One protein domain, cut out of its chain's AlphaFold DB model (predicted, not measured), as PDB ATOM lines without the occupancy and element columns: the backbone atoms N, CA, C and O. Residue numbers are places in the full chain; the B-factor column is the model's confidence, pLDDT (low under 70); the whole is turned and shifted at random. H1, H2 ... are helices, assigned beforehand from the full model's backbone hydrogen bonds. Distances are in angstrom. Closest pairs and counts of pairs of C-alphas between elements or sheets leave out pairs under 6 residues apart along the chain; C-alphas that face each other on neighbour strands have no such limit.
ATOM      1  N   ALA A   7     228.813 186.181 245.737       95.38
ATOM      2  CA  ALA A   7     227.986 185.580 244.696       95.38
ATOM      3  C   ALA A   7     226.834 186.519 244.326       95.38
ATOM      4  O   ALA A   7     226.673 186.872 243.158       95.38
ATOM      5  N   THR A   8     226.128 187.023 245.336       96.06
ATOM      6  CA  THR A   8     225.056 188.005 245.197       96.06
ATOM      7  C   THR A   8     225.577 189.289 244.557       96.06
ATOM      8  O   THR A   8     225.002 189.782 243.591       96.06
ATOM      9  N   THR A   9     226.729 189.805 245.000       95.94
ATOM     10  CA  THR A   9     227.349 190.999 244.393       95.94
ATOM     11  C   THR A   9     227.660 190.793 242.907       95.94
ATOM     12  O   THR A   9     227.433 191.690 242.090       95.94
ATOM     13  N   THR A  10     228.164 189.613 242.543       96.69
ATOM     14  CA  THR A  10     228.479 189.260 241.152       96.69
ATOM     15  C   THR A  10     227.210 189.135 240.310       96.69
ATOM     16  O   THR A  10     227.156 189.699 239.216       96.69
ATOM     17  N   ALA A  11     226.175 188.473 240.834       97.50
ATOM     18  CA  ALA A  11     224.879 188.332 240.179       97.50
ATOM     19  C   ALA A  11     224.214 189.698 239.946       97.50
ATOM     20  O   ALA A  11     223.783 189.974 238.829       97.50
ATOM     21  N   ILE A  12     224.226 190.597 240.940       97.06
ATOM     22  CA  ILE A  12     223.723 191.975 240.802       97.06
ATOM     23  C   ILE A  12     224.442 192.686 239.649       97.06
ATOM     24  O   ILE A  12     223.793 193.250 238.767       97.06
ATOM     25  N   ALA A  13     225.779 192.663 239.641       97.38
ATOM     26  CA  ALA A  13     226.571 193.371 238.636       97.38
ATOM     27  C   ALA A  13     226.371 192.810 237.220       97.38
ATOM     28  O   ALA A  13     226.357 193.565 236.243       97.38
ATOM     29  N   ALA A  14     226.225 191.491 237.089       98.06
ATOM     30  CA  ALA A  14     225.987 190.833 235.813       98.06
ATOM     31  C   ALA A  14     224.558 191.083 235.305       98.06
ATOM     32  O   ALA A  14     224.364 191.541 234.178       98.06
ATOM     33  N   PHE A  15     223.560 190.900 236.169       97.31
ATOM     34  CA  PHE A  15     222.155 191.138 235.852       97.31
ATOM     35  C   PHE A  15     221.871 192.610 235.514       97.31
ATOM     36  O   PHE A  15     221.101 192.909 234.598       97.31
ATOM     37  N   ALA A  16     222.524 193.561 236.189       97.12
ATOM     38  CA  ALA A  16     222.346 194.987 235.918       97.12
ATOM     39  C   ALA A  16     222.780 195.407 234.498       97.12
ATOM     40  O   ALA A  16     222.294 196.416 233.977       97.12
ATOM     41  N   GLN A  17     223.664 194.637 233.858       97.56
ATOM     42  CA  GLN A  17     224.125 194.892 232.491       97.56
ATOM     43  C   GLN A  17     223.146 194.403 231.420       97.56
ATOM     44  O   GLN A  17     223.244 194.846 230.275       97.56
ATOM     45  N   LEU A  18     222.202 193.522 231.766       97.50
ATOM     46  CA  LEU A  18     221.197 193.033 230.826       97.50
ATOM     47  C   LEU A  18     220.276 194.169 230.391       97.50
ATOM     48  O   LEU A  18     219.827 194.972 231.222       97.50
ATOM     49  N   ASP A  19     219.927 194.204 229.105       96.25
ATOM     50  CA  ASP A  19     218.851 195.075 228.651       96.25
ATOM     51  C   ASP A  19     217.531 194.707 229.342       96.25
ATOM     52  O   ASP A  19     217.362 193.621 229.902       96.25
ATOM     53  N   PHE A  20     216.595 195.653 229.351       94.50
ATOM     54  CA  PHE A  20     215.334 195.496 230.069       94.50
ATOM     55  C   PHE A  20     214.546 194.251 229.641       94.50
ATOM     56  O   PHE A  20     213.926 193.606 230.485       94.50
ATOM     57  N   TYR A  21     214.554 193.905 228.349       95.12
ATOM     58  CA  TYR A  21     213.781 192.771 227.863       95.12
ATOM     59  C   TYR A  21     214.391 191.454 228.342       95.12
ATOM     60  O   TYR A  21     213.669 190.641 228.918       95.12
ATOM     61  N   THR A  22     215.703 191.270 228.183       97.44
ATOM     62  CA  THR A  22     216.392 190.062 228.661       97.44
ATOM     63  C   THR A  22     216.342 189.938 230.182       97.44
ATOM     64  O   THR A  22     216.096 188.847 230.687       97.44
ATOM     65  N   ALA A  23     216.478 191.043 230.924       97.25
ATOM     66  CA  ALA A  23     216.290 191.044 232.375       97.25
ATOM     67  C   ALA A  23     214.888 190.542 232.759       97.25
ATOM     68  O   ALA A  23     214.756 189.650 233.591       97.25
ATOM     69  N   LEU A  24     213.840 191.050 232.100       96.50
ATOM     70  CA  LEU A  24     212.465 190.616 232.347       96.50
ATOM     71  C   LEU A  24     212.236 189.138 231.991       96.50
ATOM     72  O   LEU A  24     211.509 188.455 232.712       96.50
ATOM     73  N   GLN A  25     212.823 188.635 230.898       98.06
ATOM     74  CA  GLN A  25     212.711 187.213 230.552       98.06
ATOM     75  C   GLN A  25     213.446 186.326 231.556       98.06
ATOM     76  O   GLN A  25     212.888 185.313 231.960       98.06
ATOM     77  N   ALA A  26     214.632 186.722 232.027       97.94
ATOM     78  CA  ALA A  26     215.375 185.959 233.029       97.94
ATOM     79  C   ALA A  26     214.587 185.831 234.339       97.94
ATOM     80  O   ALA A  26     214.526 184.752 234.920       97.94
ATOM     81  N   MET A  27     213.914 186.902 234.772       96.75
ATOM     82  CA  MET A  27     213.087 186.837 235.976       96.75
ATOM     83  C   MET A  27     211.845 185.947 235.809       96.75
ATOM     84  O   MET A  27     211.431 185.277 236.749       96.75
ATOM     85  N   ARG A  28     211.238 185.918 234.616       97.50
ATOM     86  CA  ARG A  28     210.116 185.009 234.320       97.50
ATOM     87  C   ARG A  28     210.568 183.557 234.206       97.50
ATOM     88  O   ARG A  28     209.858 182.672 234.666       97.50
ATOM     89  N   ALA A  29     211.738 183.335 233.614       98.25
ATOM     90  CA  ALA A  29     212.365 182.027 233.527       98.25
ATOM     91  C   ALA A  29     212.635 181.452 234.919       98.25
ATOM     92  O   ALA A  29     212.334 180.289 235.162       98.25
ATOM     93  N   GLU A  30     213.132 182.274 235.844       97.75
ATOM     94  CA  GLU A  30     213.320 181.877 237.238       97.75
ATOM     95  C   GLU A  30     211.990 181.535 237.922       97.75
ATOM     96  O   GLU A  30     211.877 180.454 238.488       97.75
ATOM     97  N   ALA A  31     210.952 182.362 237.768       97.06
ATOM     98  CA  ALA A  31     209.639 182.076 238.350       97.06
ATOM     99  C   ALA A  31     208.983 180.794 237.792       97.06
ATOM    100  O   ALA A  31     208.215 180.125 238.487       97.06
ATOM    101  N   ASP A  32     209.236 180.447 236.526       98.12
ATOM    102  CA  ASP A  32     208.812 179.167 235.945       98.12
ATOM    103  C   ASP A  32     209.664 178.005 236.476       98.12
ATOM    104  O   ASP A  32     209.118 176.960 236.826       98.12
ATOM    105  N   TYR A  33     210.978 178.200 236.601       97.94
ATOM    106  CA  TYR A  33     211.916 177.207 237.127       97.94
ATOM    107  C   TYR A  33     211.615 176.834 238.581       97.94
ATOM    108  O   TYR A  33     211.522 175.649 238.908       97.94
ATOM    109  N   ASP A  34     211.409 177.835 239.435       96.75
ATOM    110  CA  ASP A  34     211.037 177.672 240.840       96.75
ATOM    111  C   ASP A  34     209.728 176.883 240.972       96.75
ATOM    112  O   ASP A  34     209.654 175.874 241.674       96.75
ATOM    113  N   ARG A  35     208.724 177.239 240.166       97.19
ATOM    114  CA  ARG A  35     207.430 176.553 240.151       97.19
ATOM    115  C   ARG A  35     207.519 175.098 239.694       97.19
ATOM    116  O   ARG A  35     206.804 174.258 240.238       97.19
ATOM    117  N   GLU A  36     208.315 174.787 238.672       98.12
ATOM    118  CA  GLU A  36     208.515 173.403 238.218       98.12
ATOM    119  C   GLU A  36     209.215 172.571 239.295       98.12
ATOM    120  O   GLU A  36     208.788 171.453 239.605       98.12
ATOM    121  N   ARG A  37     210.253 173.142 239.917       97.38
ATOM    122  CA  ARG A  37     210.974 172.521 241.029       97.38
ATOM    123  C   ARG A  37     210.037 172.213 242.193       97.38
ATOM    124  O   ARG A  37     209.988 171.072 242.656       97.38
ATOM    125  N   ASP A  38     209.272 173.204 242.627       96.25
ATOM    126  CA  ASP A  38     208.382 173.097 243.775       96.25
ATOM    127  C   ASP A  38     207.252 172.097 243.516       96.25
ATOM    128  O   ASP A  38     207.004 171.218 244.342       96.25
ATOM    129  N   GLN A  39     206.628 172.131 242.332       97.62
ATOM    130  CA  GLN A  39     205.603 171.153 241.955       97.62
ATOM    131  C   GLN A  39     206.130 169.717 241.962       97.62
ATOM    132  O   GLN A  39     205.429 168.795 242.398       97.62
ATOM    133  N   TRP A  40     207.349 169.506 241.463       98.25
ATOM    134  CA  TRP A  40     207.957 168.182 241.456       98.25
ATOM    135  C   TRP A  40     208.235 167.690 242.876       98.25
ATOM    136  O   TRP A  40     207.873 166.560 243.215       98.25
ATOM    137  N   ILE A  41     208.819 168.542 243.725       97.06
ATOM    138  CA  ILE A  41     209.133 168.189 245.113       97.06
ATOM    139  C   ILE A  41     207.852 167.935 245.910       97.06
ATOM    140  O   ILE A  41     207.777 166.926 246.610       97.06
ATOM    141  N   SER A  42     206.817 168.768 245.764       95.81
ATOM    142  CA  SER A  42     205.520 168.534 246.408       95.81
ATOM    143  C   SER A  42     204.930 167.179 246.019       95.81
ATOM    144  O   SER A  42     204.526 166.419 246.896       95.81
ATOM    145  N   ARG A  43     204.957 166.818 244.727       96.81
ATOM    146  CA  ARG A  43     204.482 165.500 244.276       96.81
ATOM    147  C   ARG A  43     205.284 164.364 244.907       96.81
ATOM    148  O   ARG A  43     204.694 163.392 245.369       96.81
ATOM    149  N   TYR A  44     206.608 164.488 244.946       96.81
ATOM    150  CA  TYR A  44     207.463 163.491 245.584       96.81
ATOM    151  C   TYR A  44     207.115 163.321 247.070       96.81
ATOM    152  O   TYR A  44     206.983 162.195 247.547       96.81
ATOM    153  N   ILE A  45     206.933 164.425 247.802       95.25
ATOM    154  CA  ILE A  45     206.565 164.412 249.225       95.25
ATOM    155  C   ILE A  45     205.199 163.742 249.433       95.25
ATOM    156  O   ILE A  45     205.078 162.866 250.294       95.25
ATOM    157  N   ASP A  46     204.203 164.082 248.614       95.00
ATOM    158  CA  ASP A  46     202.871 163.471 248.654       95.00
ATOM    159  C   ASP A  46     202.932 161.953 248.412       95.00
ATOM    160  O   ASP A  46     202.291 161.175 249.123       95.00
ATOM    161  N   GLU A  47     203.751 161.502 247.457       95.75
ATOM    162  CA  GLU A  47     203.970 160.078 247.165       95.75
ATOM    163  C   GLU A  47     204.649 159.323 248.319       95.75
ATOM    164  O   GLU A  47     204.426 158.121 248.486       95.75
ATOM    165  N   GLN A  48     205.454 160.010 249.139       94.62
ATOM    166  CA  GLN A  48     206.031 159.441 250.363       94.62
ATOM    167  C   GLN A  48     205.057 159.456 251.557       94.62
ATOM    168  O   GLN A  48     205.389 158.911 252.610       94.62
ATOM    169  N   GLY A  49     203.853 160.015 251.394       91.75
ATOM    170  CA  GLY A  49     202.828 160.104 252.436       91.75
ATOM    171  C   GLY A  49     202.844 161.406 253.245       91.75
ATOM    172  O   GLY A  49     202.146 161.477 254.257       91.75
ATOM    173  N   GLY A  50     203.595 162.418 252.800       89.88
ATOM    174  CA  GLY A  50     203.757 163.697 253.494       89.88
ATOM    175  C   GLY A  50     204.719 163.643 254.689       89.88
ATOM    176  O   GLY A  50     205.193 162.578 255.079       89.88
ATOM    177  N   GLY A  51     205.013 164.813 255.268       87.31
ATOM    178  CA  GLY A  51     205.726 164.946 256.546       87.31
ATOM    179  C   GLY A  51     204.744 165.207 257.690       87.31
ATOM    180  O   GLY A  51     203.805 165.987 257.520       87.31
ATOM    181  N   ALA A  52     204.926 164.553 258.841       85.12
ATOM    182  CA  ALA A  52     204.063 164.779 260.006       85.12
ATOM    183  C   ALA A  52     204.366 166.109 260.720       85.12
ATOM    184  O   ALA A  52     203.501 166.648 261.416       85.12
ATOM    185  N   ASP A  53     205.583 166.620 260.546       92.69
ATOM    186  CA  ASP A  53     206.063 167.903 261.040       92.69
ATOM    187  C   ASP A  53     207.050 168.546 260.050       92.69
ATOM    188  O   ASP A  53     207.403 167.955 259.024       92.69
ATOM    189  N   ASP A  54     207.488 169.767 260.363       93.38
ATOM    190  CA  ASP A  54     208.401 170.542 259.518       93.38
ATOM    191  C   ASP A  54     209.753 169.830 259.323       93.38
ATOM    192  O   ASP A  54     210.323 169.872 258.239       93.38
ATOM    193  N   ALA A  55     210.253 169.110 260.335       95.25
ATOM    194  CA  ALA A  55     211.545 168.429 260.247       95.25
ATOM    195  C   ALA A  55     211.484 167.207 259.318       95.25
ATOM    196  O   ALA A  55     212.418 166.949 258.553       95.25
ATOM    197  N   GLU A  56     210.389 166.449 259.369       94.50
ATOM    198  CA  GLU A  56     210.129 165.368 258.422       94.50
ATOM    199  C   GLU A  56     209.903 165.906 257.007       94.50
ATOM    200  O   GLU A  56     210.412 165.322 256.047       94.50
ATOM    201  N   TYR A  57     209.193 167.029 256.870       92.75
ATOM    202  CA  TYR A  57     208.979 167.679 255.579       92.75
ATOM    203  C   TYR A  57     210.303 168.143 254.952       92.75
ATOM    204  O   TYR A  57     210.589 167.795 253.806       92.75
ATOM    205  N   ASP A  58     211.162 168.817 255.720       95.19
ATOM    206  CA  ASP A  58     212.498 169.244 255.286       95.19
ATOM    207  C   ASP A  58     213.379 168.049 254.892       95.19
ATOM    208  O   ASP A  58     214.100 168.086 253.890       95.19
ATOM    209  N   ALA A  59     213.303 166.946 255.643       96.06
ATOM    210  CA  ALA A  59     214.031 165.725 255.318       96.06
ATOM    211  C   ALA A  59     213.543 165.093 254.005       96.06
ATOM    212  O   ALA A  59     214.360 164.616 253.208       96.06
ATOM    213  N   LEU A  60     212.229 165.090 253.754       96.44
ATOM    214  CA  LEU A  60     211.667 164.621 252.487       96.44
ATOM    215  C   LEU A  60     212.051 165.543 251.329       96.44
ATOM    216  O   LEU A  60     212.420 165.033 250.274       96.44
ATOM    217  N   HIS A  61     212.041 166.860 251.540       96.00
ATOM    218  CA  HIS A  61     212.478 167.855 250.565       96.00
ATOM    219  C   HIS A  61     213.946 167.639 250.165       96.00
ATOM    220  O   HIS A  61     214.263 167.482 248.984       96.00
ATOM    221  N   ALA A  62     214.848 167.524 251.144       96.56
ATOM    222  CA  ALA A  62     216.262 167.243 250.898       96.56
ATOM    223  C   ALA A  62     216.470 165.886 250.201       96.56
ATOM    224  O   ALA A  62     217.301 165.753 249.299       96.56
ATOM    225  N   ARG A  63     215.692 164.866 250.585       97.12
ATOM    226  CA  ARG A  63     215.743 163.549 249.940       97.12
ATOM    227  C   ARG A  63     215.271 163.612 248.489       97.12
ATOM    228  O   ARG A  63     215.886 162.951 247.660       97.12
ATOM    229  N   ALA A  64     214.226 164.384 248.193       96.62
ATOM    230  CA  ALA A  64     213.706 164.598 246.846       96.62
ATOM    231  C   ALA A  64     214.815 165.134 245.926       96.62
ATOM    232  O   ALA A  64     215.111 164.537 244.890       96.62
ATOM    233  N   GLN A  65     215.507 166.185 246.375       96.88
ATOM    234  CA  GLN A  65     216.585 166.837 245.627       96.88
ATOM    235  C   GLN A  65     217.821 165.950 245.414       96.88
ATOM    236  O   GLN A  65     218.569 166.141 244.459       96.88
ATOM    237  N   ALA A  66     218.038 164.957 246.278       97.44
ATOM    238  CA  ALA A  66     219.148 164.015 246.157       97.44
ATOM    239  C   ALA A  66     218.883 162.863 245.167       97.44
ATOM    240  O   ALA A  66     219.764 162.024 244.954       97.44
ATOM    241  N   THR A  67     217.680 162.771 244.589       97.62
ATOM    242  CA  THR A  67     217.334 161.682 243.665       97.62
ATOM    243  C   THR A  67     217.880 161.918 242.248       97.62
ATOM    244  O   THR A  67     217.899 163.051 241.762       97.62
ATOM    245  N   PRO A  68     218.291 160.857 241.525       98.00
ATOM    246  CA  PRO A  68     218.615 160.959 240.102       98.00
ATOM    247  C   PRO A  68     217.436 161.433 239.244       98.00
ATOM    248  O   PRO A  68     217.642 162.113 238.242       98.00
ATOM    249  N   GLU A  69     216.211 161.070 239.623       97.81
ATOM    250  CA  GLU A  69     214.981 161.462 238.937       97.81
ATOM    251  C   GLU A  69     214.758 162.974 239.015       97.81
ATOM    252  O   GLU A  69     214.411 163.584 238.005       97.81
ATOM    253  N   TYR A  70     215.023 163.583 240.175       97.69
ATOM    254  CA  TYR A  70     214.997 165.035 240.330       97.69
ATOM    255  C   TYR A  70     216.016 165.713 239.415       97.69
ATOM    256  O   TYR A  70     215.656 166.618 238.670       97.69
ATOM    257  N   ALA A  71     217.266 165.239 239.410       97.69
ATOM    258  CA  ALA A  71     218.307 165.813 238.557       97.69
ATOM    259  C   ALA A  71     217.931 165.743 237.065       97.69
ATOM    260  O   ALA A  71     218.056 166.729 236.347       97.69
ATOM    261  N   GLN A  72     217.401 164.604 236.602       98.12
ATOM    262  CA  GLN A  72     216.945 164.449 235.216       98.12
ATOM    263  C   GLN A  72     215.759 165.358 234.879       98.12
ATOM    264  O   GLN A  72     215.704 165.906 233.778       98.12
ATOM    265  N   PHE A  73     214.812 165.497 235.807       98.19
ATOM    266  CA  PHE A  73     213.660 166.374 235.636       98.19
ATOM    267  C   PHE A  73     214.091 167.838 235.539       98.19
ATOM    268  O   PHE A  73     213.731 168.510 234.576       98.19
ATOM    269  N   ILE A  74     214.902 168.309 236.486       97.69
ATOM    270  CA  ILE A  74     215.389 169.690 236.527       97.69
ATOM    271  C   ILE A  74     216.245 170.011 235.302       97.69
ATOM    272  O   ILE A  74     216.052 171.062 234.699       97.69
ATOM    273  N   ASP A  75     217.116 169.099 234.865       97.81
ATOM    274  CA  ASP A  75     217.899 169.281 233.638       97.81
ATOM    275  C   ASP A  75     217.006 169.453 232.397       97.81
ATOM    276  O   ASP A  75     217.326 170.239 231.503       97.81
ATOM    277  N   ALA A  76     215.904 168.704 232.310       98.19
ATOM    278  CA  ALA A  76     214.957 168.810 231.204       98.19
ATOM    279  C   ALA A  76     214.144 170.110 231.282       98.19
ATOM    280  O   ALA A  76     214.128 170.867 230.312       98.19
ATOM    281  N   ALA A  77     213.554 170.401 232.445       97.69
ATOM    282  CA  ALA A  77     212.781 171.617 232.687       97.69
ATOM    283  C   ALA A  77     213.621 172.871 232.416       97.69
ATOM    284  O   ALA A  77     213.187 173.773 231.704       97.69
ATOM    285  N   ARG A  78     214.871 172.895 232.896       98.00
ATOM    286  CA  ARG A  78     215.804 173.999 232.660       98.00
ATOM    287  C   ARG A  78     216.034 174.221 231.169       98.00
ATOM    288  O   ARG A  78     215.924 175.351 230.716       98.00
ATOM    289  N   ARG A  79     216.274 173.173 230.373       98.31
ATOM    290  CA  ARG A  79     216.443 173.323 228.911       98.31
ATOM    291  C   ARG A  79     215.210 173.920 228.238       98.31
ATOM    292  O   ARG A  79     215.364 174.819 227.418       98.31
ATOM    293  N   GLU A  80     214.019 173.438 228.587       98.38
ATOM    294  CA  GLU A  80     212.759 173.936 228.022       98.38
ATOM    295  C   GLU A  80     212.518 175.410 228.383       98.38
ATOM    296  O   GLU A  80     212.143 176.206 227.524       98.38
ATOM    297  N   ILE A  81     212.799 175.791 229.631       98.50
ATOM    298  CA  ILE A  81     212.670 177.165 230.131       98.50
ATOM    299  C   ILE A  81     213.662 178.101 229.433       98.50
ATOM    300  O   ILE A  81     213.260 179.156 228.941       98.50
ATOM    301  N   LEU A  82     214.941 177.718 229.349       98.38
ATOM    302  CA  LEU A  82     215.967 178.522 228.675       98.38
ATOM    303  C   LEU A  82     215.603 178.767 227.202       98.38
ATOM    304  O   LEU A  82     215.715 179.894 226.721       98.38
ATOM    305  N   GLU A  83     215.120 177.735 226.501       98.25
ATOM    306  CA  GLU A  83     214.673 177.847 225.108       98.25
ATOM    307  C   GLU A  83     213.425 178.732 224.968       98.25
ATOM    308  O   GLU A  83     213.371 179.582 224.080       98.25
ATOM    309  N   TYR A  84     212.430 178.568 225.841       98.38
ATOM    310  CA  TYR A  84     211.171 179.311 225.758       98.38
ATOM    311  C   TYR A  84     211.342 180.811 226.027       98.38
ATOM    312  O   TYR A  84     210.730 181.638 225.345       98.38
ATOM    313  N   PHE A  85     212.165 181.166 227.014       98.12
ATOM    314  CA  PHE A  85     212.398 182.555 227.412       98.12
ATOM    315  C   PHE A  85     213.550 183.230 226.656       98.12
ATOM    316  O   PHE A  85     213.732 184.438 226.815       98.12
ATOM    317  N   ASP A  86     214.286 182.485 225.823       98.12
ATOM    318  CA  ASP A  86     215.476 182.955 225.099       98.12
ATOM    319  C   ASP A  86     216.528 183.561 226.049       98.12
ATOM    320  O   ASP A  86     217.046 184.662 225.846       98.12
ATOM    321  N   VAL A  87     216.813 182.839 227.137       98.44
ATOM    322  CA  VAL A  87     217.809 183.225 228.145       98.44
ATOM    323  C   VAL A  87     218.898 182.173 228.269       98.44
ATOM    324  O   VAL A  87     218.701 180.989 228.001       98.44
ATOM    325  N   THR A  88     220.085 182.610 228.673       98.44
ATOM    326  CA  THR A  88     221.219 181.714 228.919       98.44
ATOM    327  C   THR A  88     221.165 181.101 230.312       98.44
ATOM    328  O   THR A  88     220.570 181.671 231.224       98.44
ATOM    329  N   ASP A  89     221.894 180.004 230.483       98.00
ATOM    330  CA  ASP A  89     222.105 179.337 231.769       98.00
ATOM    331  C   ASP A  89     222.581 180.313 232.865       98.00
ATOM    332  O   ASP A  89     221.946 180.428 233.908       98.00
ATOM    333  N   ASP A  90     223.601 181.127 232.563       98.25
ATOM    334  CA  ASP A  90     224.147 182.128 233.490       98.25
ATOM    335  C   ASP A  90     223.101 183.173 233.920       98.25
ATOM    336  O   ASP A  90     223.060 183.588 235.074       98.25
ATOM    337  N   GLN A  91     222.235 183.607 232.997       98.44
ATOM    338  CA  GLN A  91     221.189 184.600 233.284       98.44
ATOM    339  C   GLN A  91     220.121 184.043 234.227       98.44
ATOM    340  O   GLN A  91     219.633 184.774 235.091       98.44
ATOM    341  N   LEU A  92     219.775 182.762 234.067       98.25
ATOM    342  CA  LEU A  92     218.897 182.065 234.998       98.25
ATOM    343  C   LEU A  92     219.585 181.886 236.358       98.25
ATOM    344  O   LEU A  92     218.970 182.174 237.378       98.25
ATOM    345  N   ASP A  93     220.861 181.496 236.391       98.19
ATOM    346  CA  ASP A  93     221.596 181.309 237.647       98.19
ATOM    347  C   ASP A  93     221.763 182.600 238.443       98.19
ATOM    348  O   ASP A  93     221.593 182.592 239.662       98.19
ATOM    349  N   TRP A  94     222.039 183.727 237.782       97.62
ATOM    350  CA  TRP A  94     222.046 185.019 238.469       97.62
ATOM    351  C   TRP A  94     220.692 185.291 239.105       97.62
ATOM    352  O   TRP A  94     220.646 185.712 240.252       97.62
ATOM    353  N   MET A  95     219.596 185.012 238.397       97.00
ATOM    354  CA  MET A  95     218.259 185.211 238.945       97.00
ATOM    355  C   MET A  95     217.944 184.290 240.119       97.00
ATOM    356  O   MET A  95     217.391 184.775 241.100       97.00
ATOM    357  N   VAL A  96     218.344 183.019 240.060       96.38
ATOM    358  CA  VAL A  96     218.210 182.087 241.188       96.38
ATOM    359  C   VAL A  96     218.944 182.633 242.416       96.38
ATOM    360  O   VAL A  96     218.347 182.708 243.483       96.38
ATOM    361  N   VAL A  97     220.187 183.107 242.262       96.19
ATOM    362  CA  VAL A  97     220.952 183.721 243.367       96.19
ATOM    363  C   VAL A  97     220.260 184.974 243.905       96.19
ATOM    364  O   VAL A  97     220.131 185.137 245.113       96.19
ATOM    365  N   LEU A  98     219.792 185.869 243.030       95.25
ATOM    366  CA  LEU A  98     219.101 187.089 243.462       95.25
ATOM    367  C   LEU A  98     217.789 186.783 244.195       95.25
ATOM    368  O   LEU A  98     217.380 187.555 245.053       95.25
ATOM    369  N   ARG A  99     217.135 185.665 243.875       93.75
ATOM    370  CA  ARG A  99     215.872 185.235 244.486       93.75
ATOM    371  C   ARG A  99     216.025 184.544 245.831       93.75
ATOM    372  O   ARG A  99     215.061 184.507 246.590       93.75
ATOM    373  N   GLU A 100     217.225 184.076 246.165       91.50
ATOM    374  CA  GLU A 100     217.538 183.637 247.529       91.50
ATOM    375  C   GLU A 100     217.473 184.807 248.533       91.50
ATOM    376  O   GLU A 100     217.145 184.594 249.702       91.50
ATOM    377  N   ASP A 101     217.723 186.042 248.078       87.81
ATOM    378  CA  ASP A 101     217.608 187.285 248.855       87.81
ATOM    379  C   ASP A 101     216.590 188.244 248.208       87.81
ATOM    380  O   ASP A 101     216.935 189.229 247.559       87.81
ATOM    381  N   ASP A 102     215.297 187.983 248.411       84.62
ATOM    382  CA  ASP A 102     214.208 188.824 247.884       84.62
ATOM    383  C   ASP A 102     213.983 190.127 248.689       84.62
ATOM    384  O   ASP A 102     212.856 190.593 248.865       84.62
ATOM    385  N   SER A 103     215.047 190.715 249.246       91.88
ATOM    386  CA  SER A 103     214.955 191.950 250.028       91.88
ATOM    387  C   SER A 103     214.776 193.200 249.161       91.88
ATOM    388  O   SER A 103     215.312 193.328 248.055       91.88
ATOM    389  N   ASP A 104     214.074 194.197 249.711       91.94
ATOM    390  CA  ASP A 104     213.957 195.524 249.097       91.94
ATOM    391  C   ASP A 104     215.341 196.161 248.881       91.94
ATOM    392  O   ASP A 104     215.570 196.860 247.889       91.94
ATOM    393  N   GLU A 105     216.288 195.920 249.795       93.62
ATOM    394  CA  GLU A 105     217.666 196.388 249.680       93.62
ATOM    395  C   GLU A 105     218.387 195.812 248.455       93.62
ATOM    396  O   GLU A 105     219.098 196.563 247.776       93.62
ATOM    397  N   LEU A 106     218.204 194.520 248.151       94.88
ATOM    398  CA  LEU A 106     218.788 193.879 246.971       94.88
ATOM    399  C   LEU A 106     218.236 194.501 245.689       94.88
ATOM    400  O   LEU A 106     218.995 194.934 244.816       94.88
ATOM    401  N   TRP A 107     216.915 194.633 245.583       94.88
ATOM    402  CA  TRP A 107     216.292 195.181 244.378       94.88
ATOM    403  C   TRP A 107     216.556 196.680 244.195       94.88
ATOM    404  O   TRP A 107     216.704 197.157 243.061       94.88
ATOM    405  N   ALA A 108     216.693 197.437 245.286       95.00
ATOM    406  CA  ALA A 108     217.151 198.824 245.236       95.00
ATOM    407  C   ALA A 108     218.586 198.926 244.697       95.00
ATOM    408  O   ALA A 108     218.893 199.825 243.907       95.00
ATOM    409  N   GLU A 109     219.459 197.997 245.086       96.19
ATOM    410  CA  GLU A 109     220.836 197.932 244.609       96.19
ATOM    411  C   GLU A 109     220.922 197.588 243.117       96.19
ATOM    412  O   GLU A 109     221.599 198.295 242.362       96.19
ATOM    413  N   VAL A 110     220.186 196.565 242.672       96.19
ATOM    414  CA  VAL A 110     220.065 196.208 241.249       96.19
ATOM    415  C   VAL A 110     219.640 197.430 240.436       96.19
ATOM    416  O   VAL A 110     220.314 197.813 239.475       96.19
ATOM    417  N   ASN A 111     218.569 198.108 240.851       96.06
ATOM    418  CA  ASN A 111     218.057 199.269 240.127       96.06
ATOM    419  C   ASN A 111     219.021 200.453 240.138       96.06
ATOM    420  O   ASN A 111     219.192 201.107 239.110       96.06
ATOM    421  N   ARG A 112     219.731 200.697 241.245       96.31
ATOM    422  CA  ARG A 112     220.779 201.724 241.298       96.31
ATOM    423  C   ARG A 112     221.842 201.498 240.220       96.31
ATOM    424  O   ARG A 112     222.250 202.460 239.563       96.31
ATOM    425  N   GLN A 113     222.297 200.259 240.031       97.19
ATOM    426  CA  GLN A 113     223.284 199.935 238.997       97.19
ATOM    427  C   GLN A 113     222.696 200.046 237.587       97.19
ATOM    428  O   GLN A 113     223.315 200.658 236.715       97.19
ATOM    429  N   ARG A 114     221.476 199.543 237.370       96.69
ATOM    430  CA  ARG A 114     220.792 199.628 236.071       96.69
ATOM    431  C   ARG A 114     220.540 201.069 235.625       96.69
ATOM    432  O   ARG A 114     220.744 201.399 234.458       96.69
ATOM    433  N   ILE A 115     220.177 201.960 236.551       95.62
ATOM    434  CA  ILE A 115     220.042 203.403 236.290       95.62
ATOM    435  C   ILE A 115     221.387 204.005 235.873       95.62
ATOM    436  O   ILE A 115     221.447 204.745 234.893       95.62
ATOM    437  N   ALA A 116     222.471 203.673 236.583       96.38
ATOM    438  CA  ALA A 116     223.807 204.164 236.250       96.38
ATOM    439  C   ALA A 116     224.288 203.687 234.866       96.38
ATOM    440  O   ALA A 116     225.010 204.414 234.184       96.38
ATOM    441  N   LEU A 117     223.865 202.491 234.445       96.00
ATOM    442  CA  LEU A 117     224.180 201.893 233.145       96.00
ATOM    443  C   LEU A 117     223.193 202.285 232.031       96.00
ATOM    444  O   LEU A 117     223.486 202.074 230.855       96.00
ATOM    445  N   GLY A 118     222.036 202.857 232.372       94.25
ATOM    446  CA  GLY A 118     220.980 203.186 231.413       94.25
ATOM    447  C   GLY A 118     220.213 201.969 230.879       94.25
ATOM    448  O   GLY A 118     219.608 202.061 229.813       94.25
TER     449      GLY A 118
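Overview. This is residues 7 to 118 of the 126 residues of an uncharacterized protein of Burkholderia lata (strain ATCC 17760 / DSM 23089 / LMG 22485 / NCIMB 9086 / R18194 / 383) (UniProt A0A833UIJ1). A long helix, H2, makes the spine of an elongated model, and H4 folds back along it. H3 packs on residues 41 to 45 of H2 and H5 on residues 26 to 30, while H1 packs on H5 and H6 on H1, away from the spine. The printed part has 112 residues with six named helices, H1 to H6 in chain order, and no named strand; its class is all helix. It is only just loose, close to compact, with a radius of gyration of the C-alphas of 16.3 A and spans of 51 by 30 by 18 A.

Along the chain. Find C-alpha 7 at (227.986, 185.580, 244.696); from there H1 runs to residue 16. H2, residues 20 to 47, covers 40.9 A and ends at C-alpha 47 at (203.970, 160.078, 247.165). Next come H3, residues 54 to 65, H4, residues 68 to 85, 25.8 A long, and H5, residues 89 to 100. H6, residues 104 to 117, covers 20.0 A to C-alpha 117 at (224.180, 201.893, 233.145).

Arrangement. Begin at the hub, H2: it touches H4 at a shallow tilt of 27 degrees, opposite ways, closest at the C-alphas of Gln 25 and Phe 85, 5.6 A. H3 touches it at Ile 45 and Leu 60, closest C-alphas 6.1 A apart, at a steep tilt of 68 degrees, only just short of about perpendicular. H5 touches it at Ala 26 and Leu 92, closest C-alphas 5.6 A apart. H1 touches H5, with the C-alphas of Ala 11 and Trp 94 closest at 4.7 A. H6 touches H1, with those of Ala 16 and Arg 114 closest at 4.9 A. H2 and H6 are apart. In H1 to H6 every O i to N i+4 pair is within hydrogen-bond range.

Size, cuts and confidence. Look at Gly 49 and Ala 116 for the C-alphas farthest apart, 51.4 A. The printed part has no cut and no long link, and no printed residue is under 70 in pLDDT.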